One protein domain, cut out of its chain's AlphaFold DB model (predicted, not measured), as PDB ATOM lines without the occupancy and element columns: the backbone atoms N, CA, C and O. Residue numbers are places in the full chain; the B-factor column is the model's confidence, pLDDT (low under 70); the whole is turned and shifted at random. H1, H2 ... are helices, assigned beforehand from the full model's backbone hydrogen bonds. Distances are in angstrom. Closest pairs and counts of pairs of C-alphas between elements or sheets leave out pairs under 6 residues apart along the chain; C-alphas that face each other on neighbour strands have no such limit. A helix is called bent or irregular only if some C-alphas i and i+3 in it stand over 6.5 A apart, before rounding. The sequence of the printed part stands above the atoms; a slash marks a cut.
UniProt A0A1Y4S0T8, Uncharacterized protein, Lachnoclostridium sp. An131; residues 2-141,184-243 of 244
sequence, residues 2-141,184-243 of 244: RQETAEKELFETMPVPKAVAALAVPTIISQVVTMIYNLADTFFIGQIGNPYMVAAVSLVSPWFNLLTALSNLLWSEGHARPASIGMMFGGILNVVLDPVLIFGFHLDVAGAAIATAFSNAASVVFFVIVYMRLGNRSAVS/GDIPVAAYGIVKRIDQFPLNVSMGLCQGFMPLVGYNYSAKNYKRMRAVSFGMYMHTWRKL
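Overview. This is residues 2 to 141 and 184 to 243 of the 244 residues of an uncharacterized protein of Lachnoclostridium sp. An131 (UniProt A0A1Y4S0T8). Four long helices, H2, H4, H5 and H6, make an up-and-down bundle, each running against the one before it; arm H7a of the bent helix H7 packs on H2 with residues 199 to 211, and residues 184 to 195 stick out free. H1, H7b and H8 gather at the end of the bundle where H2 begins, and the short H3 packs on H6 near the other end. The printed part has 200 residues with eight named helices, H1 to H8 in order, and no named strand: all helix. It is only just compact, close to loose, with a radius of gyration of the C-alphas of 19.7 A, and flat, spanning 56 by 46 by 21 A.

Arrangement. H7, residues 185 to 221, was assigned as one helix by its hydrogen bonds but is bent: C-alphas 211 and 214 are 6.9 A apart, and its arms H7a, residues 185 to 211, and H7b, residues 214 to 221, stand at a steep tilt of 51 degrees. Residues 199 to 211 of H7a touch residues 20 to 35 of H2, residues 16 to 47, opposite ways at a shallow tilt of 32 degrees; the closest C-alphas, of Ile 28 and Gly 207, are 4.1 A apart. H2 touches H5, residues 80 to 104, the same way at a shallow tilt of 15 degrees, closest at the C-alphas of Ser 30 and Ser 84, 5.2 A. H5 forms helical hairpins with H6, residues 108 to 137 (closest C-alphas Leu 101 and Gly 111, 4.6 A), and, through its residues 80 to 87 alone, with H4, residues 61 to 77 (Ser 71 and Ala 83, 5.0 A). H2 and H4 are apart. H3, residues 53 to 58, touches residues 109 to 113 of H6, closest at the C-alphas of Val 57 and Ala 113, 5.5 A. H7b forms a helical hairpin with H8, residues 225 to 240, through residues 225 to 232 of H8 alone; the closest C-alphas, of Val 216 and Met 228, are 5.4 A apart. H1, residues 2 to 13, only just touches H7b, with 3 pairs of C-alphas within 8 A, through Phe 11 alone; its C-alpha is 6.4 A from that of Leu 215. Every O i to N i+4 pair is within hydrogen-bond range in H1, H3, H4 and H7b; H2 has 26 of 28, H5 19 of 21, H6 23 of 26, H7a 21 of 23 and H8 10 of 12.

Along the chain. From first to last C-alpha, H2 measures 46.3 A, H6 43.4 A, H7a 39.3 A and H5 35.4 A. H6 is irregular, with C-alphas 133 and 136 8.9 A apart. C-alpha 2 begins H1 at (32.392, 13.481, -28.013), and C-alpha 240 ends H8 at (44.926, -11.312, -52.214).

Size, cuts and confidence. The C-alphas farthest apart, of Arg 2 and Gly 184, are 61.1 A apart. Residues 142 to 183 are not printed, and C-alphas 141 and 184 are 54.0 A apart across this cut. The links printed whole are tight. The mean pLDDT of the printed part is 76.6; residues 2 to 9, 45, 48 to 59, 133 to 141 and 233 to 243 are under 70.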
ATOM      1  N   ARG A   2      31.214  13.742 -27.143       42.59
ATOM      2  CA  ARG A   2      32.392  13.481 -28.013       42.59
ATOM      3  C   ARG A   2      32.635  12.011 -28.434       42.59
ATOM      4  O   ARG A   2      33.115  11.785 -29.535       42.59
ATOM      5  N   GLN A   3      32.307  11.024 -27.594       47.47
ATOM      6  CA  GLN A   3      32.467   9.592 -27.923       47.47
ATOM      7  C   GLN A   3      31.318   9.012 -28.769       47.47
ATOM      8  O   GLN A   3      31.563   8.169 -29.614       47.47
ATOM      9  N   GLU A   4      30.091   9.507 -28.599       48.59
ATOM     10  CA  GLU A   4      28.902   9.067 -29.355       48.59
ATOM     11  C   GLU A   4      28.950   9.558 -30.807       48.59
ATOM     12  O   GLU A   4      28.589   8.836 -31.731       48.59
ATOM     13  N   THR A   5      29.494  10.760 -31.017       55.03
ATOM     14  CA  THR A   5      29.833  11.256 -32.354       55.03
ATOM     15  C   THR A   5      30.938  10.411 -32.984       55.03
ATOM     16  O   THR A   5      30.807  10.030 -34.138       55.03
ATOM     17  N   ALA A   6      31.976  10.045 -32.222       60.91
ATOM     18  CA  ALA A   6      33.076   9.220 -32.723       60.91
ATOM     19  C   ALA A   6      32.643   7.788 -33.084       60.91
ATOM     20  O   ALA A   6      33.192   7.199 -34.009       60.91
ATOM     21  N   GLU A   7      31.662   7.227 -32.377       63.69
ATOM     22  CA  GLU A   7      31.146   5.878 -32.617       63.69
ATOM     23  C   GLU A   7      30.199   5.825 -33.816       63.69
ATOM     24  O   GLU A   7      30.385   5.001 -34.713       63.69
ATOM     25  N   LYS A   8      29.254   6.771 -33.909       63.97
ATOM     26  CA  LYS A   8      28.481   6.956 -35.145       63.97
ATOM     27  C   LYS A   8      29.391   7.251 -36.327       63.97
ATOM     28  O   LYS A   8      29.203   6.667 -37.384       63.97
ATOM     29  N   GLU A   9      30.418   8.080 -36.165       65.00
ATOM     30  CA  GLU A   9      31.387   8.302 -37.236       65.00
ATOM     31  C   GLU A   9      32.128   7.012 -37.614       65.00
ATOM     32  O   GLU A   9      32.250   6.692 -38.796       65.00
ATOM     33  N   LEU A  10      32.572   6.223 -36.635       75.88
ATOM     34  CA  LEU A  10      33.259   4.952 -36.869       75.88
ATOM     35  C   LEU A  10      32.397   3.972 -37.685       75.88
ATOM     36  O   LEU A  10      32.885   3.363 -38.646       75.88
ATOM     37  N   PHE A  11      31.115   3.844 -37.339       75.06
ATOM     38  CA  PHE A  11      30.204   2.875 -37.949       75.06
ATOM     39  C   PHE A  11      29.466   3.386 -39.195       75.06
ATOM     40  O   PHE A  11      29.199   2.591 -40.099       75.06
ATOM     41  N   GLU A  12      29.187   4.688 -39.302       74.75
ATOM     42  CA  GLU A  12      28.347   5.279 -40.355       74.75
ATOM     43  C   GLU A  12      29.135   6.089 -41.395       74.75
ATOM     44  O   GLU A  12      28.784   6.035 -42.573       74.75
ATOM     45  N   THR A  13      30.250   6.748 -41.054       70.94
ATOM     46  CA  THR A  13      30.931   7.679 -41.990       70.94
ATOM     47  C   THR A  13      32.368   7.290 -42.341       70.94
ATOM     48  O   THR A  13      32.833   7.578 -43.445       70.94
ATOM     49  N   MET A  14      33.076   6.583 -41.460       78.62
ATOM     50  CA  MET A  14      34.487   6.248 -41.651       78.62
ATOM     51  C   MET A  14      34.703   5.241 -42.802       78.62
ATOM     52  O   MET A  14      33.936   4.287 -42.939       78.62
ATOM     53  N   PRO A  15      35.769   5.377 -43.619       79.75
ATOM     54  CA  PRO A  15      36.103   4.382 -44.634       79.75
ATOM     55  C   PRO A  15      36.292   2.998 -44.010       79.75
ATOM     56  O   PRO A  15      36.999   2.862 -43.009       79.75
ATOM     57  N   VAL A  16      35.729   1.968 -44.647       78.56
ATOM     58  CA  VAL A  16      35.750   0.576 -44.161       78.56
ATOM     59  C   VAL A  16      37.137   0.117 -43.678       78.56
ATOM     60  O   VAL A  16      37.211  -0.376 -42.556       78.56
ATOM     61  N   PRO A  17      38.252   0.334 -44.410       76.38
ATOM     62  CA  PRO A  17      39.568  -0.118 -43.950       76.38
ATOM     63  C   PRO A  17      40.036   0.562 -42.658       76.38
ATOM     64  O   PRO A  17      40.644  -0.082 -41.808       76.38
ATOM     65  N   LYS A  18      39.735   1.857 -42.487       78.38
ATOM     66  CA  LYS A  18      40.102   2.611 -41.279       78.38
ATOM     67  C   LYS A  18      39.236   2.203 -40.091       78.38
ATOM     68  O   LYS A  18      39.765   2.062 -38.995       78.38
ATOM     69  N   ALA A  19      37.944   1.967 -40.319       79.56
ATOM     70  CA  ALA A  19      37.029   1.515 -39.277       79.56
ATOM     71  C   ALA A  19      37.391   0.105 -38.783       79.56
ATOM     72  O   ALA A  19      37.467  -0.126 -37.579       79.56
ATOM     73  N   VAL A  20      37.711  -0.805 -39.713       81.25
ATOM     74  CA  VAL A  20      38.233  -2.136 -39.380       81.25
ATOM     75  C   VAL A  20      39.545  -2.012 -38.616       81.25
ATOM     76  O   VAL A  20      39.659  -2.618 -37.564       81.25
ATOM     77  N   ALA A  21      40.509  -1.201 -39.061       81.81
ATOM     78  CA  ALA A  21      41.778  -1.043 -38.347       81.81
ATOM     79  C   ALA A  21      41.605  -0.449 -36.935       81.81
ATOM     80  O   ALA A  21      42.252  -0.901 -35.994       81.81
ATOM     81  N   ALA A  22      40.719   0.534 -36.761       81.69
ATOM     82  CA  ALA A  22      40.478   1.175 -35.470       81.69
ATOM     83  C   ALA A  22      39.903   0.215 -34.416       81.69
ATOM     84  O   ALA A  22      40.169   0.404 -33.226       81.69
ATOM     85  N   LEU A  23      39.147  -0.797 -34.854       82.75
ATOM     86  CA  LEU A  23      38.642  -1.868 -34.001       82.75
ATOM     87  C   LEU A  23      39.619  -3.042 -33.922       82.75
ATOM     88  O   LEU A  23      39.847  -3.536 -32.838       82.75
ATOM     89  N   ALA A  24      40.243  -3.454 -35.024       84.12
ATOM     90  CA  ALA A  24      41.069  -4.656 -35.103       84.12
ATOM     91  C   ALA A  24      42.479  -4.507 -34.497       84.12
ATOM     92  O   ALA A  24      43.059  -5.465 -34.000       84.12
ATOM     93  N   VAL A  25      43.075  -3.315 -34.542       86.44
ATOM     94  CA  VAL A  25      44.407  -3.083 -33.959       86.44
ATOM     95  C   VAL A  25      44.418  -3.250 -32.434       86.44
ATOM     96  O   VAL A  25      45.225  -4.046 -31.952       86.44
ATOM     97  N   PRO A  26      43.560  -2.563 -31.646       86.31
ATOM     98  CA  PRO A  26      43.578  -2.723 -30.187       86.31
ATOM     99  C   PRO A  26      43.278  -4.164 -29.763       86.31
ATOM    100  O   PRO A  26      43.786  -4.638 -28.753       86.31
ATOM    101  N   THR A  27      42.517  -4.881 -30.575       86.69
ATOM    102  CA  THR A  27      42.035  -6.222 -30.290       86.69
ATOM    103  C   THR A  27      43.071  -7.287 -30.603       86.69
ATOM    104  O   THR A  27      43.263  -8.195 -29.803       86.69
ATOM    105  N   ILE A  28      43.820  -7.139 -31.701       89.56
ATOM    106  CA  ILE A  28      45.030  -7.932 -31.957       89.56
ATOM    107  C   ILE A  28      46.046  -7.719 -30.836       89.56
ATOM    108  O   ILE A  28      46.562  -8.696 -30.304       89.56
ATOM    109  N   ILE A  29      46.312  -6.464 -30.450       89.38
ATOM    110  CA  ILE A  29      47.253  -6.159 -29.362       89.38
ATOM    111  C   ILE A  29      46.790  -6.833 -28.071       89.38
ATOM    112  O   ILE A  29      47.584  -7.516 -27.429       89.38
ATOM    113  N   SER A  30      45.502  -6.710 -27.738       87.06
ATOM    114  CA  SER A  30      44.909  -7.395 -26.591       87.06
ATOM    115  C   SER A  30      45.128  -8.900 -26.668       87.06
ATOM    116  O   SER A  30      45.588  -9.468 -25.693       87.06
ATOM    117  N   GLN A  31      44.874  -9.546 -27.810       88.88
ATOM    118  CA  GLN A  31      45.027 -10.998 -27.954       88.88
ATOM    119  C   GLN A  31      46.487 -11.467 -27.904       88.88
ATOM    120  O   GLN A  31      46.771 -12.548 -27.392       88.88
ATOM    121  N   VAL A  32      47.432 -10.653 -28.377       89.44
ATOM    122  CA  VAL A  32      48.869 -10.946 -28.265       89.44
ATOM    123  C   VAL A  32      49.342 -10.805 -26.820       89.44
ATOM    124  O   VAL A  32      50.007 -11.703 -26.311       89.44
ATOM    125  N   VAL A  33      48.961  -9.726 -26.132       86.19
ATOM    126  CA  VAL A  33      49.207  -9.577 -24.687       86.19
ATOM    127  C   VAL A  33      48.553 -10.727 -23.934       86.19
ATOM    128  O   VAL A  33      49.152 -11.285 -23.013       86.19
ATOM    129  N   THR A  34      47.372 -11.144 -24.396       82.94
ATOM    130  CA  THR A  34      46.642 -12.255 -23.818       82.94
ATOM    131  C   THR A  34      47.424 -13.562 -23.911       82.94
ATOM    132  O   THR A  34      47.579 -14.318 -22.955       82.94
ATOM    133  N   MET A  35      47.982 -13.827 -25.084       85.94
ATOM    134  CA  MET A  35      48.841 -14.979 -25.307       85.94
ATOM    135  C   MET A  35      50.090 -14.948 -24.415       85.94
ATOM    136  O   MET A  35      50.437 -15.973 -23.830       85.94
ATOM    137  N   ILE A  36      50.752 -13.791 -24.298       84.69
ATOM    138  CA  ILE A  36      51.972 -13.635 -23.491       84.69
ATOM    139  C   ILE A  36      51.692 -13.943 -22.020       84.69
ATOM    140  O   ILE A  36      52.476 -14.670 -21.414       84.69
ATOM    141  N   TYR A  37      50.570 -13.470 -21.458       79.62
ATOM    142  CA  TYR A  37      50.233 -13.813 -20.073       79.62
ATOM    143  C   TYR A  37      49.990 -15.318 -19.918       79.62
ATOM    144  O   TYR A  37      50.479 -15.902 -18.964       79.62
ATOM    145  N   ASN A  38      49.296 -15.971 -20.864       79.44
ATOM    146  CA  ASN A  38      49.016 -17.411 -20.770       79.44
ATOM    147  C   ASN A  38      50.317 -18.230 -20.790       79.44
ATOM    148  O   ASN A  38      50.430 -19.260 -20.125       79.44
ATOM    149  N   LEU A  39      51.302 -17.778 -21.570       78.94
ATOM    150  CA  LEU A  39      52.641 -18.366 -21.610       78.94
ATOM    151  C   LEU A  39      53.399 -18.141 -20.300       78.94
ATOM    152  O   LEU A  39      53.978 -19.097 -19.792       78.94
ATOM    153  N   ALA A  40      53.378 -16.918 -19.761       78.12
ATOM    154  CA  ALA A  40      54.029 -16.578 -18.497       78.12
ATOM    155  C   ALA A  40      53.444 -17.378 -17.325       78.12
ATOM    156  O   ALA A  40      54.196 -18.023 -16.602       78.12
ATOM    157  N   ASP A  41      52.116 -17.426 -17.211       74.44
ATOM    158  CA  ASP A  41      51.395 -18.202 -16.198       74.44
ATOM    159  C   ASP A  41      51.763 -19.691 -16.292       74.44
ATOM    160  O   ASP A  41      52.233 -20.292 -15.329       74.44
ATOM    161  N   THR A  42      51.715 -20.276 -17.500       75.62
ATOM    162  CA  THR A  42      52.129 -21.680 -17.687       75.62
ATOM    163  C   THR A  42      53.606 -21.909 -17.341       75.62
ATOM    164  O   THR A  42      53.962 -22.990 -16.875       75.62
ATOM    165  N   PHE A  43      54.480 -20.934 -17.598       78.25
ATOM    166  CA  PHE A  43      55.905 -21.036 -17.299       78.25
ATOM    167  C   PHE A  43      56.159 -21.023 -15.789       78.25
ATOM    168  O   PHE A  43      56.822 -21.931 -15.289       78.25
ATOM    169  N   PHE A  44      55.595 -20.056 -15.060       70.81
ATOM    170  CA  PHE A  44      55.731 -19.976 -13.604       70.81
ATOM    171  C   PHE A  44      55.077 -21.172 -12.908       70.81
ATOM    172  O   PHE A  44      55.683 -21.776 -12.026       70.81
ATOM    173  N   ILE A  45      53.893 -21.590 -13.362       69.75
ATOM    174  CA  ILE A  45      53.214 -22.782 -12.840       69.75
ATOM    175  C   ILE A  45      54.024 -24.052 -13.139       69.75
ATOM    176  O   ILE A  45      54.187 -24.911 -12.275       69.75
ATOM    177  N   GLY A  46      54.565 -24.181 -14.353       70.94
ATOM    178  CA  GLY A  46      55.335 -25.353 -14.772       70.94
ATOM    179  C   GLY A  46      56.619 -25.572 -13.967       70.94
ATOM    180  O   GLY A  46      57.057 -26.711 -13.824       70.94
ATOM    181  N   GLN A  47      57.198 -24.511 -13.397       70.50
ATOM    182  CA  GLN A  47      58.399 -24.597 -12.559       70.50
ATOM    183  C   GLN A  47      58.152 -25.221 -11.182       70.50
ATOM    184  O   GLN A  47      59.083 -25.746 -10.579       70.50
ATOM    185  N   ILE A  48      56.914 -25.196 -10.689       68.56
ATOM    186  CA  ILE A  48      56.581 -25.635  -9.327       68.56
ATOM    187  C   ILE A  48      56.409 -27.173  -9.259       68.56
ATOM    188  O   ILE A  48      56.354 -27.756  -8.179       68.56
ATOM    189  N   GLY A  49      56.392 -27.870 -10.407       62.66
ATOM    190  CA  GLY A  49      56.564 -29.330 -10.488       62.66
ATOM    191  C   GLY A  49      55.452 -30.180  -9.858       62.66
ATOM    192  O   GLY A  49      55.620 -31.393  -9.727       62.66
ATOM    193  N   ASN A  50      54.318 -29.583  -9.467       66.38
ATOM    194  CA  ASN A  50      53.249 -30.271  -8.744       66.38
ATOM    195  C   ASN A  50      51.987 -30.475  -9.627       66.38
ATOM    196  O   ASN A  50      51.355 -29.505 -10.043       66.38
ATOM    197  N   PRO A  51      51.549 -31.721  -9.899       61.03
ATOM    198  CA  PRO A  51      50.372 -32.003 -10.732       61.03
ATOM    199  C   PRO A  51      49.044 -31.440 -10.194       61.03
ATOM    200  O   PRO A  51      48.131 -31.168 -10.975       61.03
ATOM    201  N   TYR A  52      48.919 -31.223  -8.878       60.12
ATOM    202  CA  TYR A  52      47.702 -30.681  -8.252       60.12
ATOM    203  C   TYR A  52      47.456 -29.195  -8.581       60.12
ATOM    204  O   TYR A  52      46.379 -28.658  -8.324       60.12
ATOM    205  N   MET A  53      48.429 -28.531  -9.203       58.41
ATOM    206  CA  MET A  53      48.386 -27.111  -9.548       58.41
ATOM    207  C   MET A  53      47.366 -26.750 -10.618       58.41
ATOM    208  O   MET A  53      46.718 -25.709 -10.528       58.41
ATOM    209  N   VAL A  54      47.176 -27.626 -11.607       61.12
ATOM    210  CA  VAL A  54      46.204 -27.406 -12.689       61.12
ATOM    211  C   VAL A  54      44.779 -27.360 -12.124       61.12
ATOM    212  O   VAL A  54      43.942 -26.577 -12.580       61.12
ATOM    213  N   ALA A  55      44.510 -28.142 -11.074       61.88
ATOM    214  CA  ALA A  55      43.219 -28.149 -10.395       61.88
ATOM    215  C   ALA A  55      42.972 -26.855  -9.595       61.88
ATOM    216  O   ALA A  55      41.864 -26.325  -9.632       61.88
ATOM    217  N   ALA A  56      43.994 -26.306  -8.926       64.56
ATOM    218  CA  ALA A  56      43.871 -25.061  -8.162       64.56
ATOM    219  C   ALA A  56      43.578 -23.850  -9.064       64.56
ATOM    220  O   ALA A  56      42.688 -23.054  -8.770       64.56
ATOM    221  N   VAL A  57      44.257 -23.753 -10.210       63.09
ATOM    222  CA  VAL A  57      44.005 -22.698 -11.208       63.09
ATOM    223  C   VAL A  57      42.618 -22.853 -11.837       63.09
ATOM    224  O   VAL A  57      41.918 -21.865 -12.065       63.09
ATOM    225  N   SER A  58      42.152 -24.096 -12.012       66.06
ATOM    226  CA  SER A  58      40.803 -24.370 -12.520       66.06
ATOM    227  C   SER A  58      39.698 -23.782 -11.629       66.06
ATOM    228  O   SER A  58      38.656 -23.388 -12.156       66.06
ATOM    229  N   LEU A  59      39.920 -23.634 -10.317       68.00
ATOM    230  CA  LEU A  59      38.962 -22.998  -9.399       68.00
ATOM    231  C   LEU A  59      38.792 -21.488  -9.643       68.00
ATOM    232  O   LEU A  59      37.754 -20.929  -9.297       68.00
ATOM    233  N   VAL A  60      39.772 -20.828 -10.270       70.94
ATOM    234  CA  VAL A  60      39.727 -19.388 -10.591       70.94
ATOM    235  C   VAL A  60      39.047 -19.125 -11.945       70.94
ATOM    236  O   VAL A  60      38.609 -18.006 -12.224       70.94
ATOM    237  N   SER A  61      38.852 -20.167 -12.761       71.00
ATOM    238  CA  SER A  61      38.206 -20.106 -14.082       71.00
ATOM    239  C   SER A  61      36.874 -19.339 -14.136       71.00
ATOM    240  O   SER A  61      36.648 -18.649 -15.134       71.00
ATOM    241  N   PRO A  62      35.973 -19.392 -13.131       76.69
ATOM    242  CA  PRO A  62      34.731 -18.617 -13.156       76.69
ATOM    243  C   PRO A  62      34.968 -17.103 -13.244       76.69
ATOM    244  O   PRO A  62      34.279 -16.415 -13.996       76.69
ATOM    245  N   TRP A  63      35.984 -16.585 -12.546       73.62
ATOM    246  CA  TRP A  63      36.336 -15.160 -12.571       73.62
ATOM    247  C   TRP A  63      36.862 -14.728 -13.935       73.62
ATOM    248  O   TRP A  63      36.484 -13.674 -14.446       73.62
ATOM    249  N   PHE A  64      37.680 -15.573 -14.559       77.88
ATOM    250  CA  PHE A  64      38.185 -15.332 -15.905       77.88
ATOM    251  C   PHE A  64      37.064 -15.363 -16.960       77.88
ATOM    252  O   PHE A  64      37.030 -14.531 -17.870       77.88
ATOM    253  N   ASN A  65      36.098 -16.278 -16.817       80.62
ATOM    254  CA  ASN A  65      34.929 -16.334 -17.697       80.62
ATOM    255  C   ASN A  65      34.041 -15.092 -17.549       80.62
ATOM    256  O   ASN A  65      33.582 -14.553 -18.554       80.62
ATOM    257  N   LEU A  66      33.838 -14.599 -16.322       79.06
ATOM    258  CA  LEU A  66      33.113 -13.347 -16.077       79.06
ATOM    259  C   LEU A  66      33.815 -12.149 -16.726       79.06
ATOM    260  O   LEU A  66      33.169 -11.356 -17.410       79.06
ATOM    261  N   LEU A  67      35.134 -12.046 -16.564       81.38
ATOM    262  CA  LEU A  67      35.949 -11.019 -17.210       81.38
ATOM    263  C   LEU A  67      35.803 -11.062 -18.737       81.38
ATOM    264  O   LEU A  67      35.557 -10.033 -19.366       81.38
ATOM    265  N   THR A  68      35.884 -12.261 -19.312       81.62
ATOM    266  CA  THR A  68      35.742 -12.484 -20.756       81.62
ATOM    267  C   THR A  68      34.327 -12.173 -21.251       81.62
ATOM    268  O   THR A  68      34.142 -11.655 -22.353       81.62
ATOM    269  N   ALA A  69      33.298 -12.448 -20.449       83.31
ATOM    270  CA  ALA A  69      31.924 -12.094 -20.784       83.31
ATOM    271  C   ALA A  69      31.736 -10.569 -20.826       83.31
ATOM    272  O   ALA A  69      31.209 -10.047 -21.807       83.31
ATOM    273  N   LEU A  70      32.219  -9.850 -19.806       82.25
ATOM    274  CA  LEU A  70      32.139  -8.385 -19.741       82.25
ATOM    275  C   LEU A  70      32.907  -7.714 -20.881       82.25
ATOM    276  O   LEU A  70      32.406  -6.765 -21.486       82.25
ATOM    277  N   SER A  71      34.091  -8.225 -21.224       83.12
ATOM    278  CA  SER A  71      34.814  -7.735 -22.391       83.12
ATOM    279  C   SER A  71      34.010  -7.997 -23.663       83.12
ATOM    280  O   SER A  71      33.711  -7.051 -24.377       83.12
ATOM    281  N   ASN A  72      33.566  -9.230 -23.926       83.31
ATOM    282  CA  ASN A  72      32.829  -9.561 -25.153       83.31
ATOM    283  C   ASN A  72      31.552  -8.726 -25.330       83.31
ATOM    284  O   ASN A  72      31.196  -8.379 -26.458       83.31
ATOM    285  N   LEU A  73      30.896  -8.345 -24.230       81.75
ATOM    286  CA  LEU A  73      29.759  -7.428 -24.261       81.75
ATOM    287  C   LEU A  73      30.158  -6.044 -24.792       81.75
ATOM    288  O   LEU A  73      29.561  -5.582 -25.764       81.75
ATOM    289  N   LEU A  74      31.205  -5.420 -24.243       79.62
ATOM    290  CA  LEU A  74      31.712  -4.130 -24.737       79.62
ATOM    291  C   LEU A  74      32.173  -4.197 -26.196       79.62
ATOM    292  O   LEU A  74      32.005  -3.237 -26.946       79.62
ATOM    293  N   TRP A  75      32.729  -5.329 -26.628       77.06
ATOM    294  CA  TRP A  75      33.070  -5.506 -28.038       77.06
ATOM    295  C   TRP A  75      31.826  -5.532 -28.901       77.06
ATOM    296  O   TRP A  75      31.808  -4.848 -29.915       77.06
ATOM    297  N   SER A  76      30.780  -6.259 -28.501       74.75
ATOM    298  CA  SER A  76      29.552  -6.346 -29.292       74.75
ATOM    299  C   SER A  76      28.852  -4.992 -29.479       74.75
ATOM    300  O   SER A  76      28.200  -4.788 -30.499       74.75
ATOM    301  N   GLU A  77      29.063  -4.046 -28.559       75.44
ATOM    302  CA  GLU A  77      28.608  -2.653 -28.680       75.44
ATOM    303  C   GLU A  77      29.492  -1.781 -29.588       75.44
ATOM    304  O   GLU A  77      29.040  -0.742 -30.055       75.44
ATOM    305  N   GLY A  78      30.727  -2.201 -29.884       74.44
ATOM    306  CA  GLY A  78      31.692  -1.421 -30.666       74.44
ATOM    307  C   GLY A  78      32.789  -0.746 -29.844       74.44
ATOM    308  O   GLY A  78      33.727  -0.166 -30.397       74.44
ATOM    309  N   HIS A  79      32.747  -0.888 -28.522       77.62
ATOM    310  CA  HIS A  79      33.702  -0.316 -27.583       77.62
ATOM    311  C   HIS A  79      34.971  -1.181 -27.431       77.62
ATOM    312  O   HIS A  79      35.389  -1.537 -26.328       77.62
ATOM    313  N   ALA A  80      35.640  -1.483 -28.548       74.81
ATOM    314  CA  ALA A  80      36.822  -2.353 -28.571       74.81
ATOM    315  C   ALA A  80      37.995  -1.816 -27.727       74.81
ATOM    316  O   ALA A  80      38.652  -2.575 -27.025       74.81
ATOM    317  N   ARG A  81      38.245  -0.497 -27.725       79.00
ATOM    318  CA  ARG A  81      39.356   0.109 -26.957       79.00
ATOM    319  C   ARG A  81      39.255  -0.106 -25.442       79.00
ATOM    320  O   ARG A  81      40.202  -0.657 -24.885       79.00
ATOM    321  N   PRO A  82      38.181   0.325 -24.748       80.38
ATOM    322  CA  PRO A  82      38.074   0.104 -23.307       80.38
ATOM    323  C   PRO A  82      38.042  -1.388 -22.959       80.38
ATOM    324  O   PRO A  82      38.571  -1.777 -21.922       80.38
ATOM    325  N   ALA A  83      37.500  -2.227 -23.842       82.38
ATOM    326  CA  ALA A  83      37.473  -3.660 -23.621       82.38
ATOM    327  C   ALA A  83      38.852  -4.325 -23.711       82.38
ATOM    328  O   ALA A  83      39.212  -5.111 -22.835       82.38
ATOM    329  N   SER A  84      39.650  -3.962 -24.717       84.94
ATOM    330  CA  SER A  84      41.044  -4.391 -24.838       84.94
ATOM    331  C   SER A  84      41.892  -3.903 -23.664       84.94
ATOM    332  O   SER A  84      42.652  -4.679 -23.098       84.94
ATOM    333  N   ILE A  85      41.729  -2.643 -23.239       86.00
ATOM    334  CA  ILE A  85      42.463  -2.097 -22.085       86.00
ATOM    335  C   ILE A  85      42.131  -2.875 -20.806       86.00
ATOM    336  O   ILE A  85      43.045  -3.200 -20.056       86.00
ATOM    337  N   GLY A  86      40.857  -3.209 -20.570       84.38
ATOM    338  CA  GLY A  86      40.453  -3.985 -19.393       84.38
ATOM    339  C   GLY A  86      41.035  -5.401 -19.374       84.38
ATOM    340  O   GLY A  86      41.532  -5.848 -18.342       84.38
ATOM    341  N   MET A  87      41.052  -6.083 -20.525       82.94
ATOM    342  CA  MET A  87      41.706  -7.393 -20.655       82.94
ATOM    343  C   MET A  87      43.222  -7.306 -20.441       82.94
ATOM    344  O   MET A  87      43.781  -8.090 -19.676       82.94
ATOM    345  N   MET A  88      43.883  -6.328 -21.066       87.00
ATOM    346  CA  MET A  88      45.325  -6.115 -20.918       87.00
ATOM    347  C   MET A  88      45.705  -5.769 -19.480       87.00
ATOM    348  O   MET A  88      46.699  -6.281 -18.982       87.00
ATOM    349  N   PHE A  89      44.914  -4.934 -18.801       86.69
ATOM    350  CA  PHE A  89      45.153  -4.567 -17.408       86.69
ATOM    351  C   PHE A  89      45.158  -5.800 -16.500       86.69
ATOM    352  O   PHE A  89      46.089  -5.964 -15.720       86.69
ATOM    353  N   GLY A  90      44.189  -6.707 -16.668       84.19
ATOM    354  CA  GLY A  90      44.141  -7.961 -15.908       84.19
ATOM    355  C   GLY A  90      45.340  -8.857 -16.168       84.19
ATOM    356  O   GLY A  90      45.966  -9.325 -15.225       84.19
ATOM    357  N   GLY A  91      45.696  -9.044 -17.440       83.06
ATOM    358  CA  GLY A  91      46.861  -9.848 -17.811       83.06
ATOM    359  C   GLY A  91      48.174  -9.273 -17.274       83.06
ATOM    360  O   GLY A  91      48.987 -10.010 -16.728       83.06
ATOM    361  N   ILE A  92      48.368  -7.954 -17.378       86.94
ATOM    362  CA  ILE A  92      49.572  -7.272 -16.880       86.94
ATOM    363  C   ILE A  92      49.652  -7.358 -15.356       86.94
ATOM    364  O   ILE A  92      50.719  -7.660 -14.829       86.94
ATOM    365  N   LEU A  93      48.541  -7.117 -14.650       86.81
ATOM    366  CA  LEU A  93      48.511  -7.232 -13.193       86.81
ATOM    367  C   LEU A  93      48.885  -8.651 -12.754       86.81
ATOM    368  O   LEU A  93      49.659  -8.803 -11.813       86.81
ATOM    369  N   ASN A  94      48.408  -9.663 -13.486       85.56
ATOM    370  CA  ASN A  94      48.687 -11.061 -13.179       85.56
ATOM    371  C   ASN A  94      50.176 -11.387 -13.333       85.56
ATOM    372  O   ASN A  94      50.816 -11.804 -12.376       85.56
ATOM    373  N   VAL A  95      50.761 -11.041 -14.485       84.69
ATOM    374  CA  VAL A  95      52.190 -11.269 -14.775       84.69
ATOM    375  C   VAL A  95      53.111 -10.581 -13.762       84.69
ATOM    376  O   VAL A  95      54.217 -11.057 -13.514       84.69
ATOM    377  N   VAL A  96      52.687  -9.457 -13.182       86.69
ATOM    378  CA  VAL A  96      53.445  -8.763 -12.131       86.69
ATOM    379  C   VAL A  96      53.237  -9.414 -10.760       86.69
ATOM    380  O   VAL A  96      54.194  -9.528  -9.994       86.69
ATOM    381  N   LEU A  97      52.014  -9.837 -10.433       85.50
ATOM    382  CA  LEU A  97      51.687 -10.440  -9.139       85.50
ATOM    383  C   LEU A  97      52.217 -11.867  -8.993       85.50
ATOM    384  O   LEU A  97      52.606 -12.230  -7.885       85.50
ATOM    385  N   ASP A  98      52.291 -12.638 -10.079       84.12
ATOM    386  CA  ASP A  98      52.800 -14.011 -10.079       84.12
ATOM    387  C   ASP A  98      54.201 -14.122  -9.454       84.12
ATOM    388  O   ASP A  98      54.332 -14.761  -8.411       84.12
ATOM    389  N   PRO A  99      55.263 -13.465  -9.964       81.88
ATOM    390  CA  PRO A  99      56.594 -13.586  -9.372       81.88
ATOM    391  C   PRO A  99      56.666 -13.010  -7.951       81.88
ATOM    392  O   PRO A  99      57.419 -13.520  -7.121       81.88
ATOM    393  N   VAL A 100      55.874 -11.979  -7.642       87.25
ATOM    394  CA  VAL A 100      55.838 -11.371  -6.303       87.25
ATOM    395  C   VAL A 100      55.245 -12.338  -5.278       87.25
ATOM    396  O   VAL A 100      55.798 -12.489  -4.190       87.25
ATOM    397  N   LEU A 101      54.146 -13.016  -5.607       84.56
ATOM    398  CA  LEU A 101      53.461 -13.927  -4.689       84.56
ATOM    399  C   LEU A 101      54.107 -15.315  -4.648       84.56
ATOM    400  O   LEU A 101      54.185 -15.913  -3.575       84.56
ATOM    401  N   ILE A 102      54.615 -15.804  -5.780       78.94
ATOM    402  CA  ILE A 102      55.290 -17.103  -5.872       78.94
ATOM    403  C   ILE A 102      56.666 -17.030  -5.201       78.94
ATOM    404  O   ILE A 102      56.924 -17.778  -4.262       78.94
ATOM    405  N   PHE A 103      57.541 -16.112  -5.630       78.94
ATOM    406  CA  PHE A 103      58.920 -16.055  -5.130       78.94
ATOM    407  C   PHE A 103      59.091 -15.145  -3.914       78.94
ATOM    408  O   PHE A 103      59.922 -15.437  -3.061       78.94
ATOM    409  N   GLY A 104      58.332 -14.049  -3.820       81.69
ATOM    410  CA  GLY A 104      58.462 -13.097  -2.711       81.69
ATOM    411  C   GLY A 104      57.804 -13.577  -1.417       81.69
ATOM    412  O   GLY A 104      58.370 -13.401  -0.342       81.69
ATOM    413  N   PHE A 105      56.630 -14.205  -1.514       80.94
ATOM    414  CA  PHE A 105      55.893 -14.725  -0.353       80.94
ATOM    415  C   PHE A 105      56.013 -16.244  -0.168       80.94
ATOM    416  O   PHE A 105      55.457 -16.768   0.795       80.94
ATOM    417  N   HIS A 106      56.731 -16.945  -1.055       77.81
ATOM    418  CA  HIS A 106      56.887 -18.409  -1.031       77.81
ATOM    419  C   HIS A 106      55.547 -19.161  -0.965       77.81
ATOM    420  O   HIS A 106      55.438 -20.217  -0.348       77.81
ATOM    421  N   LEU A 107      54.499 -18.599  -1.579       71.44
ATOM    422  CA  LEU A 107      53.156 -19.183  -1.575       71.44
ATOM    423  C   LEU A 107      52.967 -20.237  -2.676       71.44
ATOM    424  O   LEU A 107      51.842 -20.706  -2.866       71.44
ATOM    425  N   ASP A 108      54.035 -20.596  -3.398       77.56
ATOM    426  CA  ASP A 108      54.052 -21.555  -4.505       77.56
ATOM    427  C   ASP A 108      52.781 -21.429  -5.374       77.56
ATOM    428  O   ASP A 108      52.486 -20.387  -5.958       77.56
ATOM    429  N   VAL A 109      51.967 -22.482  -5.394       72.56
ATOM    430  CA  VAL A 109      50.723 -22.606  -6.162       72.56
ATOM    431  C   VAL A 109      49.630 -21.647  -5.693       72.56
ATOM    432  O   VAL A 109      48.871 -21.111  -6.502       72.56
ATOM    433  N   ALA A 110      49.515 -21.459  -4.377       74.38
ATOM    434  CA  ALA A 110      48.497 -20.588  -3.806       74.38
ATOM    435  C   ALA A 110      48.755 -19.135  -4.222       74.38
ATOM    436  O   ALA A 110      47.803 -18.406  -4.492       74.38
ATOM    437  N   GLY A 111      50.029 -18.752  -4.361       77.38
ATOM    438  CA  GLY A 111      50.441 -17.450  -4.877       77.38
ATOM    439  C   GLY A 111      49.886 -17.172  -6.274       77.38
ATOM    440  O   GLY A 111      49.233 -16.150  -6.459       77.38
ATOM    441  N   ALA A 112      50.049 -18.110  -7.214       77.12
ATOM    442  CA  ALA A 112      49.546 -17.988  -8.591       77.12
ATOM    443  C   ALA A 112      48.007 -17.919  -8.666       77.12
ATOM    444  O   ALA A 112      47.420 -17.084  -9.362       77.12
ATOM    445  N   ALA A 113      47.314 -18.763  -7.893       78.56
ATOM    446  CA  ALA A 113      45.852 -18.740  -7.842       78.56
ATOM    447  C   ALA A 113      45.320 -17.410  -7.271       78.56
ATOM    448  O   ALA A 113      44.360 -16.846  -7.800       78.56
ATOM    449  N   ILE A 114      45.961 -16.883  -6.220       81.69
ATOM    450  CA  ILE A 114      45.623 -15.587  -5.616       81.69
ATOM    451  C   ILE A 114      45.941 -14.438  -6.580       81.69
ATOM    452  O   ILE A 114      45.103 -13.550  -6.738       81.69
ATOM    453  N   ALA A 115      47.093 -14.470  -7.258       83.19
ATOM    454  CA  ALA A 115      47.480 -13.490  -8.275       83.19
ATOM    455  C   ALA A 115      46.418 -13.393  -9.374       83.19
ATOM    456  O   ALA A 115      45.902 -12.307  -9.658       83.19
ATOM    457  N   THR A 116      46.003 -14.541  -9.909       82.19
ATOM    458  CA  THR A 116      45.001 -14.622 -10.974       82.19
ATOM    459  C   THR A 116      43.625 -14.168 -10.489       82.19
ATOM    460  O   THR A 116      42.936 -13.409 -11.177       82.19
ATOM    461  N   ALA A 117      43.208 -14.583  -9.288       82.62
ATOM    462  CA  ALA A 117      41.925 -14.179  -8.718       82.62
ATOM    463  C   ALA A 117      41.873 -12.666  -8.466       82.62
ATOM    464  O   ALA A 117      40.902 -12.010  -8.848       82.62
ATOM    465  N   PHE A 118      42.932 -12.102  -7.883       85.50
ATOM    466  CA  PHE A 118      43.032 -10.676  -7.595       85.50
ATOM    467  C   PHE A 118      43.101  -9.840  -8.877       85.50
ATOM    468  O   PHE A 118      42.411  -8.829  -8.990       85.50
ATOM    469  N   SER A 119      43.857 -10.295  -9.876       86.44
ATOM    470  CA  SER A 119      43.967  -9.629 -11.178       86.44
ATOM    471  C   SER A 119      42.645  -9.606 -11.932       86.44
ATOM    472  O   SER A 119      42.224  -8.558 -12.427       86.44
ATOM    473  N   ASN A 120      41.936 -10.736 -11.960       85.38
ATOM    474  CA  ASN A 120      40.611 -10.804 -12.568       85.38
ATOM    475  C   ASN A 120      39.597  -9.951 -11.797       85.38
ATOM    476  O   ASN A 120      38.811  -9.243 -12.422       85.38
ATOM    477  N   ALA A 121      39.639  -9.945 -10.462       84.44
ATOM    478  CA  ALA A 121      38.776  -9.096  -9.644       84.44
ATOM    479  C   ALA A 121      39.040  -7.599  -9.887       84.44
ATOM    480  O   ALA A 121      38.096  -6.837 -10.102       84.44
ATOM    481  N   ALA A 122      40.306  -7.176  -9.930       86.12
ATOM    482  CA  ALA A 122      40.691  -5.798 -10.232       86.12
ATOM    483  C   ALA A 122      40.215  -5.366 -11.628       86.12
ATOM    484  O   ALA A 122      39.706  -4.258 -11.804       86.12
ATOM    485  N   SER A 123      40.297  -6.260 -12.612       84.19
ATOM    486  CA  SER A 123      39.769  -6.007 -13.951       84.19
ATOM    487  C   SER A 123      38.250  -5.985 -14.015       84.19
ATOM    488  O   SER A 123      37.691  -5.166 -14.738       84.19
ATOM    489  N   VAL A 124      37.554  -6.816 -13.237       81.19
ATOM    490  CA  VAL A 124      36.095  -6.716 -13.092       81.19
ATOM    491  C   VAL A 124      35.723  -5.360 -12.494       81.19
ATOM    492  O   VAL A 124      34.822  -4.707 -13.011       81.19
ATOM    493  N   VAL A 125      36.448  -4.874 -11.482       84.00
ATOM    494  CA  VAL A 125      36.251  -3.520 -10.933       84.00
ATOM    495  C   VAL A 125      36.508  -2.451 -11.998       84.00
ATOM    496  O   VAL A 125      35.699  -1.536 -12.148       84.00
ATOM    497  N   PHE A 126      37.576  -2.584 -12.789       85.19
ATOM    498  CA  PHE A 126      37.833  -1.699 -13.927       85.19
ATOM    499  C   PHE A 126      36.661  -1.700 -14.918       85.19
ATOM    500  O   PHE A 126      36.188  -0.630 -15.302       85.19
ATOM    501  N   PHE A 127      36.133  -2.872 -15.281       82.06
ATOM    502  CA  PHE A 127      34.964  -2.988 -16.151       82.06
ATOM    503  C   PHE A 127      33.720  -2.356 -15.535       82.06
ATOM    504  O   PHE A 127      33.014  -1.638 -16.235       82.06
ATOM    505  N   VAL A 128      33.468  -2.544 -14.239       79.06
ATOM    506  CA  VAL A 128      32.355  -1.895 -13.534       79.06
ATOM    507  C   VAL A 128      32.493  -0.373 -13.590       79.06
ATOM    508  O   VAL A 128      31.521   0.307 -13.905       79.06
ATOM    509  N   ILE A 129      33.692   0.178 -13.372       80.38
ATOM    510  CA  ILE A 129      33.953   1.623 -13.493       80.38
ATOM    511  C   ILE A 129      33.723   2.100 -14.930       80.38
ATOM    512  O   ILE A 129      33.111   3.149 -15.137       80.38
ATOM    513  N   VAL A 130      34.194   1.346 -15.926       78.88
ATOM    514  CA  VAL A 130      33.963   1.641 -17.346       78.88
ATOM    515  C   VAL A 130      32.466   1.644 -17.648       78.88
ATOM    516  O   VAL A 130      31.976   2.634 -18.181       78.88
ATOM    517  N   TYR A 131      31.719   0.621 -17.231       74.12
ATOM    518  CA  TYR A 131      30.267   0.546 -17.401       74.12
ATOM    519  C   TYR A 131      29.533   1.690 -16.692       74.12
ATOM    520  O   TYR A 131      28.655   2.313 -17.283       74.12
ATOM    521  N   MET A 132      29.925   2.046 -15.466       70.12
ATOM    522  CA  MET A 132      29.359   3.196 -14.750       70.12
ATOM    523  C   MET A 132      29.658   4.525 -15.456       70.12
ATOM    524  O   MET A 132      28.795   5.401 -15.497       70.12
ATOM    525  N   ARG A 133      30.852   4.685 -16.043       69.81
ATOM    526  CA  ARG A 133      31.204   5.867 -16.849       69.81
ATOM    527  C   ARG A 133      30.486   5.907 -18.194       69.81
ATOM    528  O   ARG A 133      30.207   7.000 -18.684       69.81
ATOM    529  N   LEU A 134      30.201   4.748 -18.786       67.62
ATOM    530  CA  LEU A 134      29.364   4.640 -19.980       67.62
ATOM    531  C   LEU A 134      27.898   4.971 -19.649       67.62
ATOM    532  O   LEU A 134      27.219   5.592 -20.468       67.62
ATOM    533  N   GLY A 135      27.426   4.674 -18.434       63.50
ATOM    534  CA  GLY A 135      26.100   5.069 -17.949       63.50
ATOM    535  C   GLY A 135      24.978   4.574 -18.871       63.50
ATOM    536  O   GLY A 135      24.983   3.428 -19.296       63.50
ATOM    537  N   ASN A 136      24.041   5.454 -19.250       53.53
ATOM    538  CA  ASN A 136      22.948   5.158 -20.199       53.53
ATOM    539  C   ASN A 136      23.392   5.020 -21.675       53.53
ATOM    540  O   ASN A 136      22.548   5.051 -22.569       53.53
ATOM    541  N   ARG A 137      24.700   4.966 -21.961       52.53
ATOM    542  CA  ARG A 137      25.239   4.896 -23.331       52.53
ATOM    543  C   ARG A 137      25.683   3.496 -23.747       52.53
ATOM    544  O   ARG A 137      25.880   3.301 -24.939       52.53
ATOM    545  N   SER A 138      25.793   2.543 -22.816       52.16
ATOM    546  CA  SER A 138      25.885   1.122 -23.168       52.16
ATOM    547  C   SER A 138      24.483   0.555 -23.387       52.16
ATOM    548  O   SER A 138      23.556   0.826 -22.621       52.16
ATOM    549  N   ALA A 139      24.317  -0.258 -24.427       50.72
ATOM    550  CA  ALA A 139      23.100  -1.036 -24.651       50.72
ATOM    551  C   ALA A 139      22.886  -2.088 -23.541       50.72
ATOM    552  O   ALA A 139      21.764  -2.543 -23.307       50.72
ATOM    553  N   VAL A 140      23.950  -2.446 -22.821       53.19
ATOM    554  CA  VAL A 140      23.933  -3.317 -21.649       53.19
ATOM    555  C   VAL A 140      23.587  -2.504 -20.403       53.19
ATOM    556  O   VAL A 140      24.409  -1.774 -19.852       53.19
ATOM    557  N   SER A 141      22.355  -2.666 -19.922       49.91
ATOM    558  CA  SER A 141      21.970  -2.294 -18.559       49.91
ATOM    559  C   SER A 141      22.224  -3.476 -17.627       49.91
ATOM    560  O   SER A 141      21.526  -4.482 -17.709       49.91
ATOM    561  N   GLY A 184      55.271 -42.970 -29.968       87.81
ATOM    562  CA  GLY A 184      56.269 -42.700 -28.933       87.81
ATOM    563  C   GLY A 184      56.245 -41.263 -28.403       87.81
ATOM    564  O   GLY A 184      55.438 -40.427 -28.811       87.81
ATOM    565  N   ASP A 185      57.163 -40.964 -27.483       86.12
ATOM    566  CA  ASP A 185      57.153 -39.701 -26.729       86.12
ATOM    567  C   ASP A 185      57.638 -38.495 -27.554       86.12
ATOM    568  O   ASP A 185      57.197 -37.363 -27.341       86.12
ATOM    569  N   ILE A 186      58.521 -38.724 -28.537       89.25
ATOM    570  CA  ILE A 186      59.116 -37.663 -29.368       89.25
ATOM    571  C   ILE A 186      58.041 -36.917 -30.192       89.25
ATOM    572  O   ILE A 186      58.016 -35.684 -30.132       89.25
ATOM    573  N   PRO A 187      57.118 -37.590 -30.915       87.56
ATOM    574  CA  PRO A 187      56.004 -36.925 -31.598       87.56
ATOM    575  C   PRO A 187      55.095 -36.105 -30.676       87.56
ATOM    576  O   PRO A 187      54.653 -35.023 -31.062       87.56
ATOM    577  N   VAL A 188      54.829 -36.584 -29.457       86.94
ATOM    578  CA  VAL A 188      53.987 -35.873 -28.480       86.94
ATOM    579  C   VAL A 188      54.671 -34.586 -28.016       86.94
ATOM    580  O   VAL A 188      54.049 -33.520 -28.007       86.94
ATOM    581  N   ALA A 189      55.968 -34.656 -27.706       84.75
ATOM    582  CA  ALA A 189      56.767 -33.486 -27.352       84.75
ATOM    583  C   ALA A 189      56.854 -32.477 -28.514       84.75
ATOM    584  O   ALA A 189      56.649 -31.277 -28.315       84.75
ATOM    585  N   ALA A 190      57.078 -32.958 -29.742       87.56
ATOM    586  CA  ALA A 190      57.110 -32.123 -30.941       87.56
ATOM    587  C   ALA A 190      55.764 -31.423 -31.196       87.56
ATOM    588  O   ALA A 190      55.737 -30.223 -31.477       87.56
ATOM    589  N   TYR A 191      54.641 -32.132 -31.030       87.38
ATOM    590  CA  TYR A 191      53.301 -31.554 -31.150       87.38
ATOM    591  C   TYR A 191      53.079 -30.406 -30.157       87.38
ATOM    592  O   TYR A 191      52.531 -29.369 -30.530       87.38
ATOM    593  N   GLY A 192      53.551 -30.555 -28.914       83.44
ATOM    594  CA  GLY A 192      53.491 -29.501 -27.900       83.44
ATOM    595  C   GLY A 192      54.210 -28.219 -28.332       83.44
ATOM    596  O   GLY A 192      53.641 -27.133 -28.221       83.44
ATOM    597  N   ILE A 193      55.421 -28.339 -28.889       85.94
ATOM    598  CA  ILE A 193      56.187 -27.194 -29.414       85.94
ATOM    599  C   ILE A 193      55.440 -26.541 -30.583       85.94
ATOM    600  O   ILE A 193      55.240 -25.326 -30.587       85.94
ATOM    601  N   VAL A 194      54.968 -27.341 -31.545       88.25
ATOM    602  CA  VAL A 194      54.209 -26.840 -32.703       88.25
ATOM    603  C   VAL A 194      52.949 -26.100 -32.254       88.25
ATOM    604  O   VAL A 194      52.676 -25.011 -32.751       88.25
ATOM    605  N   LYS A 195      52.215 -26.621 -31.265       85.81
ATOM    606  CA  LYS A 195      51.016 -25.963 -30.728       85.81
ATOM    607  C   LYS A 195      51.299 -24.613 -30.081       85.81
ATOM    608  O   LYS A 195      50.472 -23.713 -30.199       85.81
ATOM    609  N   ARG A 196      52.455 -24.441 -29.437       81.88
ATOM    610  CA  ARG A 196      52.866 -23.138 -28.888       81.88
ATOM    611  C   ARG A 196      53.149 -22.124 -29.994       81.88
ATOM    612  O   ARG A 196      52.808 -20.957 -29.840       81.88
ATOM    613  N   ILE A 197      53.719 -22.570 -31.113       86.81
ATOM    614  CA  ILE A 197      53.958 -21.721 -32.287       86.81
ATOM    615  C   ILE A 197      52.627 -21.355 -32.966       86.81
ATOM    616  O   ILE A 197      52.396 -20.186 -33.270       86.81
ATOM    617  N   ASP A 198      51.728 -22.327 -33.143       86.44
ATOM    618  CA  ASP A 198      50.400 -22.155 -33.760       86.44
ATOM    619  C   ASP A 198      49.484 -21.204 -32.966       86.44
ATOM    620  O   ASP A 198      48.653 -20.482 -33.524       86.44
ATOM    621  N   GLN A 199      49.684 -21.127 -31.648       83.38
ATOM    622  CA  GLN A 199      48.927 -20.238 -30.770       83.38
ATOM    623  C   GLN A 199      49.074 -18.755 -31.154       83.38
ATOM    624  O   GLN A 199      48.129 -17.981 -30.968       83.38
ATOM    625  N   PHE A 200      50.215 -18.337 -31.711       87.44
ATOM    626  CA  PHE A 200      50.442 -16.936 -32.072       87.44
ATOM    627  C   PHE A 200      49.605 -16.487 -33.285       87.44
ATOM    628  O   PHE A 200      48.797 -15.562 -33.122       87.44
ATOM    629  N   PRO A 201      49.692 -17.132 -34.471       88.56
ATOM    630  CA  PRO A 201      48.811 -16.821 -35.598       88.56
ATOM    631  C   PRO A 201      47.325 -16.894 -35.236       88.56
ATOM    632  O   PRO A 201      46.538 -16.048 -35.668       88.56
ATOM    633  N   LEU A 202      46.943 -17.873 -34.408       86.81
ATOM    634  CA  LEU A 202      45.556 -18.074 -34.003       86.81
ATOM    635  C   LEU A 202      45.031 -16.903 -33.158       86.81
ATOM    636  O   LEU A 202      43.938 -16.404 -33.428       86.81
ATOM    637  N   ASN A 203      45.819 -16.387 -32.208       87.06
ATOM    638  CA  ASN A 203      45.435 -15.213 -31.412       87.06
ATOM    639  C   ASN A 203      45.309 -13.940 -32.258       87.06
ATOM    640  O   ASN A 203      44.353 -13.182 -32.087       87.06
ATOM    641  N   VAL A 204      46.224 -13.721 -33.210       88.00
ATOM    642  CA  VAL A 204      46.144 -12.582 -34.142       88.00
ATOM    643  C   VAL A 204      44.882 -12.676 -35.005       88.00
ATOM    644  O   VAL A 204      44.150 -11.695 -35.147       88.00
ATOM    645  N   SER A 205      44.586 -13.868 -35.530       86.19
ATOM    646  CA  SER A 205      43.370 -14.135 -36.305       86.19
ATOM    647  C   SER A 205      42.103 -13.890 -35.479       86.19
ATOM    648  O   SER A 205      41.188 -13.204 -35.933       86.19
ATOM    649  N   MET A 206      42.065 -14.353 -34.225       84.94
ATOM    650  CA  MET A 206      40.952 -14.066 -33.317       84.94
ATOM    651  C   MET A 206      40.801 -12.569 -33.035       84.94
ATOM    652  O   MET A 206      39.676 -12.073 -33.044       84.94
ATOM    653  N   GLY A 207      41.901 -11.834 -32.846       84.69
ATOM    654  CA  GLY A 207      41.870 -10.383 -32.636       84.69
ATOM    655  C   GLY A 207      41.276  -9.625 -33.827       84.69
ATOM    656  O   GLY A 207      40.459  -8.721 -33.638       84.69
ATOM    657  N   LEU A 208      41.615 -10.036 -35.056       86.00
ATOM    658  CA  LEU A 208      40.993  -9.528 -36.285       86.00
ATOM    659  C   LEU A 208      39.495  -9.863 -36.337       86.00
ATOM    660  O   LEU A 208      38.669  -8.983 -36.588       86.00
ATOM    661  N   CYS A 209      39.143 -11.126 -36.078       83.50
ATOM    662  CA  CYS A 209      37.767 -11.614 -36.111       83.50
ATOM    663  C   CYS A 209      36.867 -10.862 -35.124       83.50
ATOM    664  O   CYS A 209      35.797 -10.371 -35.483       83.50
ATOM    665  N   GLN A 210      37.313 -10.716 -33.882       81.56
ATOM    666  CA  GLN A 210      36.548 -10.006 -32.868       81.56
ATOM    667  C   GLN A 210      36.474  -8.498 -33.181       81.56
ATOM    668  O   GLN A 210      35.455  -7.872 -32.911       81.56
ATOM    669  N   GLY A 211      37.500  -7.911 -33.813       80.94
ATOM    670  CA  GLY A 211      37.498  -6.498 -34.207       80.94
ATOM    671  C   GLY A 211      36.514  -6.171 -35.339       80.94
ATOM    672  O   GLY A 211      35.948  -5.079 -35.367       80.94
ATOM    673  N   PHE A 212      36.263  -7.102 -36.268       81.44
ATOM    674  CA  PHE A 212      35.308  -6.878 -37.367       81.44
ATOM    675  C   PHE A 212      33.849  -7.154 -36.972       81.44
ATOM    676  O   PHE A 212      32.935  -6.548 -37.543       81.44
ATOM    677  N   MET A 213      33.621  -8.065 -36.019       82.56
ATOM    678  CA  MET A 213      32.292  -8.551 -35.628       82.56
ATOM    679  C   MET A 213      31.278  -7.429 -35.308       82.56
ATOM    680  O   MET A 213      30.157  -7.497 -35.823       82.56
ATOM    681  N   PRO A 214      31.638  -6.348 -34.582       83.06
ATOM    682  CA  PRO A 214      30.709  -5.263 -34.257       83.06
ATOM    683  C   PRO A 214      30.354  -4.442 -35.497       83.06
ATOM    684  O   PRO A 214      29.209  -4.046 -35.695       83.06
ATOM    685  N   LEU A 215      31.326  -4.243 -36.391       82.25
ATOM    686  CA  LEU A 215      31.146  -3.469 -37.614       82.25
ATOM    687  C   LEU A 215      30.193  -4.174 -38.589       82.25
ATOM    688  O   LEU A 215      29.394  -3.517 -39.260       82.25
ATOM    689  N   VAL A 216      30.242  -5.505 -38.664       84.00
ATOM    690  CA  VAL A 216      29.278  -6.280 -39.458       84.00
ATOM    691  C   VAL A 216      27.924  -6.383 -38.772       84.00
ATOM    692  O   VAL A 216      26.918  -6.178 -39.452       84.00
ATOM    693  N   GLY A 217      27.879  -6.589 -37.452       83.56
ATOM    694  CA  GLY A 217      26.629  -6.584 -36.687       83.56
ATOM    695  C   GLY A 217      25.859  -5.267 -36.830       83.56
ATOM    696  O   GLY A 217      24.666  -5.273 -37.148       83.56
ATOM    697  N   TYR A 218      26.555  -4.135 -36.705       83.38
ATOM    698  CA  TYR A 218      25.972  -2.805 -36.869       83.38
ATOM    699  C   TYR A 218      25.456  -2.576 -38.294       83.38
ATOM    700  O   TYR A 218      24.296  -2.216 -38.484       83.38
ATOM    701  N   ASN A 219      26.278  -2.832 -39.322       84.06
ATOM    702  CA  ASN A 219      25.881  -2.599 -40.718       84.06
ATOM    703  C   ASN A 219      24.734  -3.509 -41.175       84.06
ATOM    704  O   ASN A 219      23.900  -3.079 -41.974       84.06
ATOM    705  N   TYR A 220      24.674  -4.743 -40.671       84.81
ATOM    706  CA  TYR A 220      23.547  -5.639 -40.907       84.81
ATOM    707  C   TYR A 220      22.261  -5.089 -40.273       84.81
ATOM    708  O   TYR A 220      21.219  -5.039 -40.929       84.81
ATOM    709  N   SER A 221      22.356  -4.592 -39.036       81.00
ATOM    710  CA  SER A 221      21.228  -4.016 -38.286       81.00
ATOM    711  C   SER A 221      20.732  -2.698 -38.897       81.00
ATOM    712  O   SER A 221      19.529  -2.463 -38.978       81.00
ATOM    713  N   ALA A 222      21.646  -1.880 -39.426       83.12
ATOM    714  CA  ALA A 222      21.356  -0.649 -40.165       83.12
ATOM    715  C   ALA A 222      20.902  -0.891 -41.624       83.12
ATOM    716  O   ALA A 222      20.748   0.062 -42.387       83.12
ATOM    717  N   LYS A 223      20.715  -2.155 -42.044       86.00
ATOM    718  CA  LYS A 223      20.365  -2.573 -43.420       86.00
ATOM    719  C   LYS A 223      21.351  -2.109 -44.504       86.00
ATOM    720  O   LYS A 223      21.047  -2.154 -45.698       86.00
ATOM    721  N   ASN A 224      22.565  -1.712 -44.129       84.19
ATOM    722  CA  ASN A 224      23.606  -1.294 -45.062       84.19
ATOM    723  C   ASN A 224      24.426  -2.500 -45.549       84.19
ATOM    724  O   ASN A 224      25.620  -2.649 -45.273       84.19
ATOM    725  N   TYR A 225      23.776  -3.381 -46.316       83.62
ATOM    726  CA  TYR A 225      24.387  -4.622 -46.805       83.62
ATOM    727  C   TYR A 225      25.576  -4.388 -47.747       83.62
ATOM    728  O   TYR A 225      26.478  -5.224 -47.810       83.62
ATOM    729  N   LYS A 226      25.612  -3.252 -48.462       81.94
ATOM    730  CA  LYS A 226      26.751  -2.880 -49.320       81.94
ATOM    731  C   LYS A 226      28.016  -2.703 -48.484       81.94
ATOM    732  O   LYS A 226      29.043  -3.302 -48.797       81.94
ATOM    733  N   ARG A 227      27.924  -1.934 -47.394       77.44
ATOM    734  CA  ARG A 227      29.046  -1.728 -46.476       77.44
ATOM    735  C   ARG A 227      29.393  -3.007 -45.724       77.44
ATOM    736  O   ARG A 227      30.566  -3.343 -45.658       77.44
ATOM    737  N   MET A 228      28.401  -3.769 -45.262       82.00
ATOM    738  CA  MET A 228      28.625  -5.077 -44.631       82.00
ATOM    739  C   MET A 228      29.446  -6.016 -45.532       82.00
ATOM    740  O   MET A 228      30.469  -6.544 -45.105       82.00
ATOM    741  N   ARG A 229      29.051  -6.174 -46.806       79.31
ATOM    742  CA  ARG A 229      29.803  -6.991 -47.770       79.31
ATOM    743  C   ARG A 229      31.190  -6.422 -48.039       79.31
ATOM    744  O   ARG A 229      32.125  -7.203 -48.143       79.31
ATOM    745  N   ALA A 230      31.350  -5.102 -48.115       79.31
ATOM    746  CA  ALA A 230      32.666  -4.482 -48.270       79.31
ATOM    747  C   ALA A 230      33.596  -4.765 -47.080       79.31
ATOM    748  O   ALA A 230      34.797  -4.907 -47.276       79.31
ATOM    749  N   VAL A 231      33.063  -4.899 -45.864       78.19
ATOM    750  CA  VAL A 231      33.838  -5.277 -44.672       78.19
ATOM    751  C   VAL A 231      34.264  -6.744 -44.753       78.19
ATOM    752  O   VAL A 231      35.444  -7.042 -44.595       78.19
ATOM    753  N   SER A 232      33.336  -7.651 -45.072       72.88
ATOM    754  CA  SER A 232      33.622  -9.092 -45.166       72.88
ATOM    755  C   SER A 232      34.516  -9.461 -46.361       72.88
ATOM    756  O   SER A 232      35.464 -10.226 -46.213       72.88
ATOM    757  N   PHE A 233      34.247  -8.910 -47.551       65.62
ATOM    758  CA  PHE A 233      34.994  -9.201 -48.785       65.62
ATOM    759  C   PHE A 233      36.225  -8.311 -48.980       65.62
ATOM    760  O   PHE A 233      37.200  -8.750 -49.590       65.62
ATOM    761  N   GLY A 234      36.217  -7.074 -48.474       60.09
ATOM    762  CA  GLY A 234      37.341  -6.145 -48.622       60.09
ATOM    763  C   GLY A 234      38.613  -6.648 -47.941       60.09
ATOM    764  O   GLY A 234      39.706  -6.428 -48.460       60.09
ATOM    765  N   MET A 235      38.479  -7.403 -46.846       56.41
ATOM    766  CA  MET A 235      39.612  -8.049 -46.179       56.41
ATOM    767  C   MET A 235      40.193  -9.199 -47.020       56.41
ATOM    768  O   MET A 235      41.411  -9.308 -47.163       56.41
ATOM    769  N   TYR A 236      39.331  -9.994 -47.663       52.38
ATOM    770  CA  TYR A 236      39.746 -11.054 -48.590       52.38
ATOM    771  C   TYR A 236      40.463 -10.490 -49.824       52.38
ATOM    772  O   TYR A 236      41.560 -10.934 -50.157       52.38
ATOM    773  N   MET A 237      39.893  -9.469 -50.479       45.28
ATOM    774  CA  MET A 237      40.477  -8.895 -51.696       45.28
ATOM    775  C   MET A 237      41.769  -8.119 -51.446       45.28
ATOM    776  O   MET A 237      42.672  -8.187 -52.277       45.28
ATOM    777  N   HIS A 238      41.894  -7.379 -50.338       48.00
ATOM    778  CA  HIS A 238      43.097  -6.574 -50.110       48.00
ATOM    779  C   HIS A 238      44.321  -7.437 -49.763       48.00
ATOM    780  O   HIS A 238      45.429  -7.100 -50.181       48.00
ATOM    781  N   THR A 239      44.101  -8.566 -49.081       43.53
ATOM    782  CA  THR A 239      45.132  -9.572 -48.779       43.53
ATOM    783  C   THR A 239      45.569 -10.304 -50.052       43.53
ATOM    784  O   THR A 239      46.761 -10.427 -50.311       43.53
ATOM    785  N   TRP A 240      44.623 -10.683 -50.920       33.97
ATOM    786  CA  TRP A 240      44.926 -11.312 -52.214       33.97
ATOM    787  C   TRP A 240      45.635 -10.377 -53.207       33.97
ATOM    788  O   TRP A 240      46.479 -10.826 -53.976       33.97
ATOM    789  N   ARG A 241      45.343  -9.067 -53.189       36.38
ATOM    790  CA  ARG A 241      45.997  -8.077 -54.072       36.38
ATOM    791  C   ARG A 241      47.438  -7.733 -53.695       36.38
ATOM    792  O   ARG A 241      48.093  -7.079 -54.491       36.38
ATOM    793  N   LYS A 242      47.896  -8.106 -52.496       42.16
ATOM    794  CA  LYS A 242      49.293  -7.939 -52.054       42.16
ATOM    795  C   LYS A 242      50.130  -9.217 -52.188       42.16
ATOM    796  O   LYS A 242      51.330  -9.168 -51.957       42.16
ATOM    797  N   LEU A 243      49.491 -10.342 -52.515       41.47
ATOM    798  CA  LEU A 243      50.126 -11.645 -52.746       41.47
ATOM    799  C   LEU A 243      50.312 -11.958 -54.246       41.47
ATOM    800  O   LEU A 243      50.753 -13.050 -54.591       41.47
TER     801      LEU A 243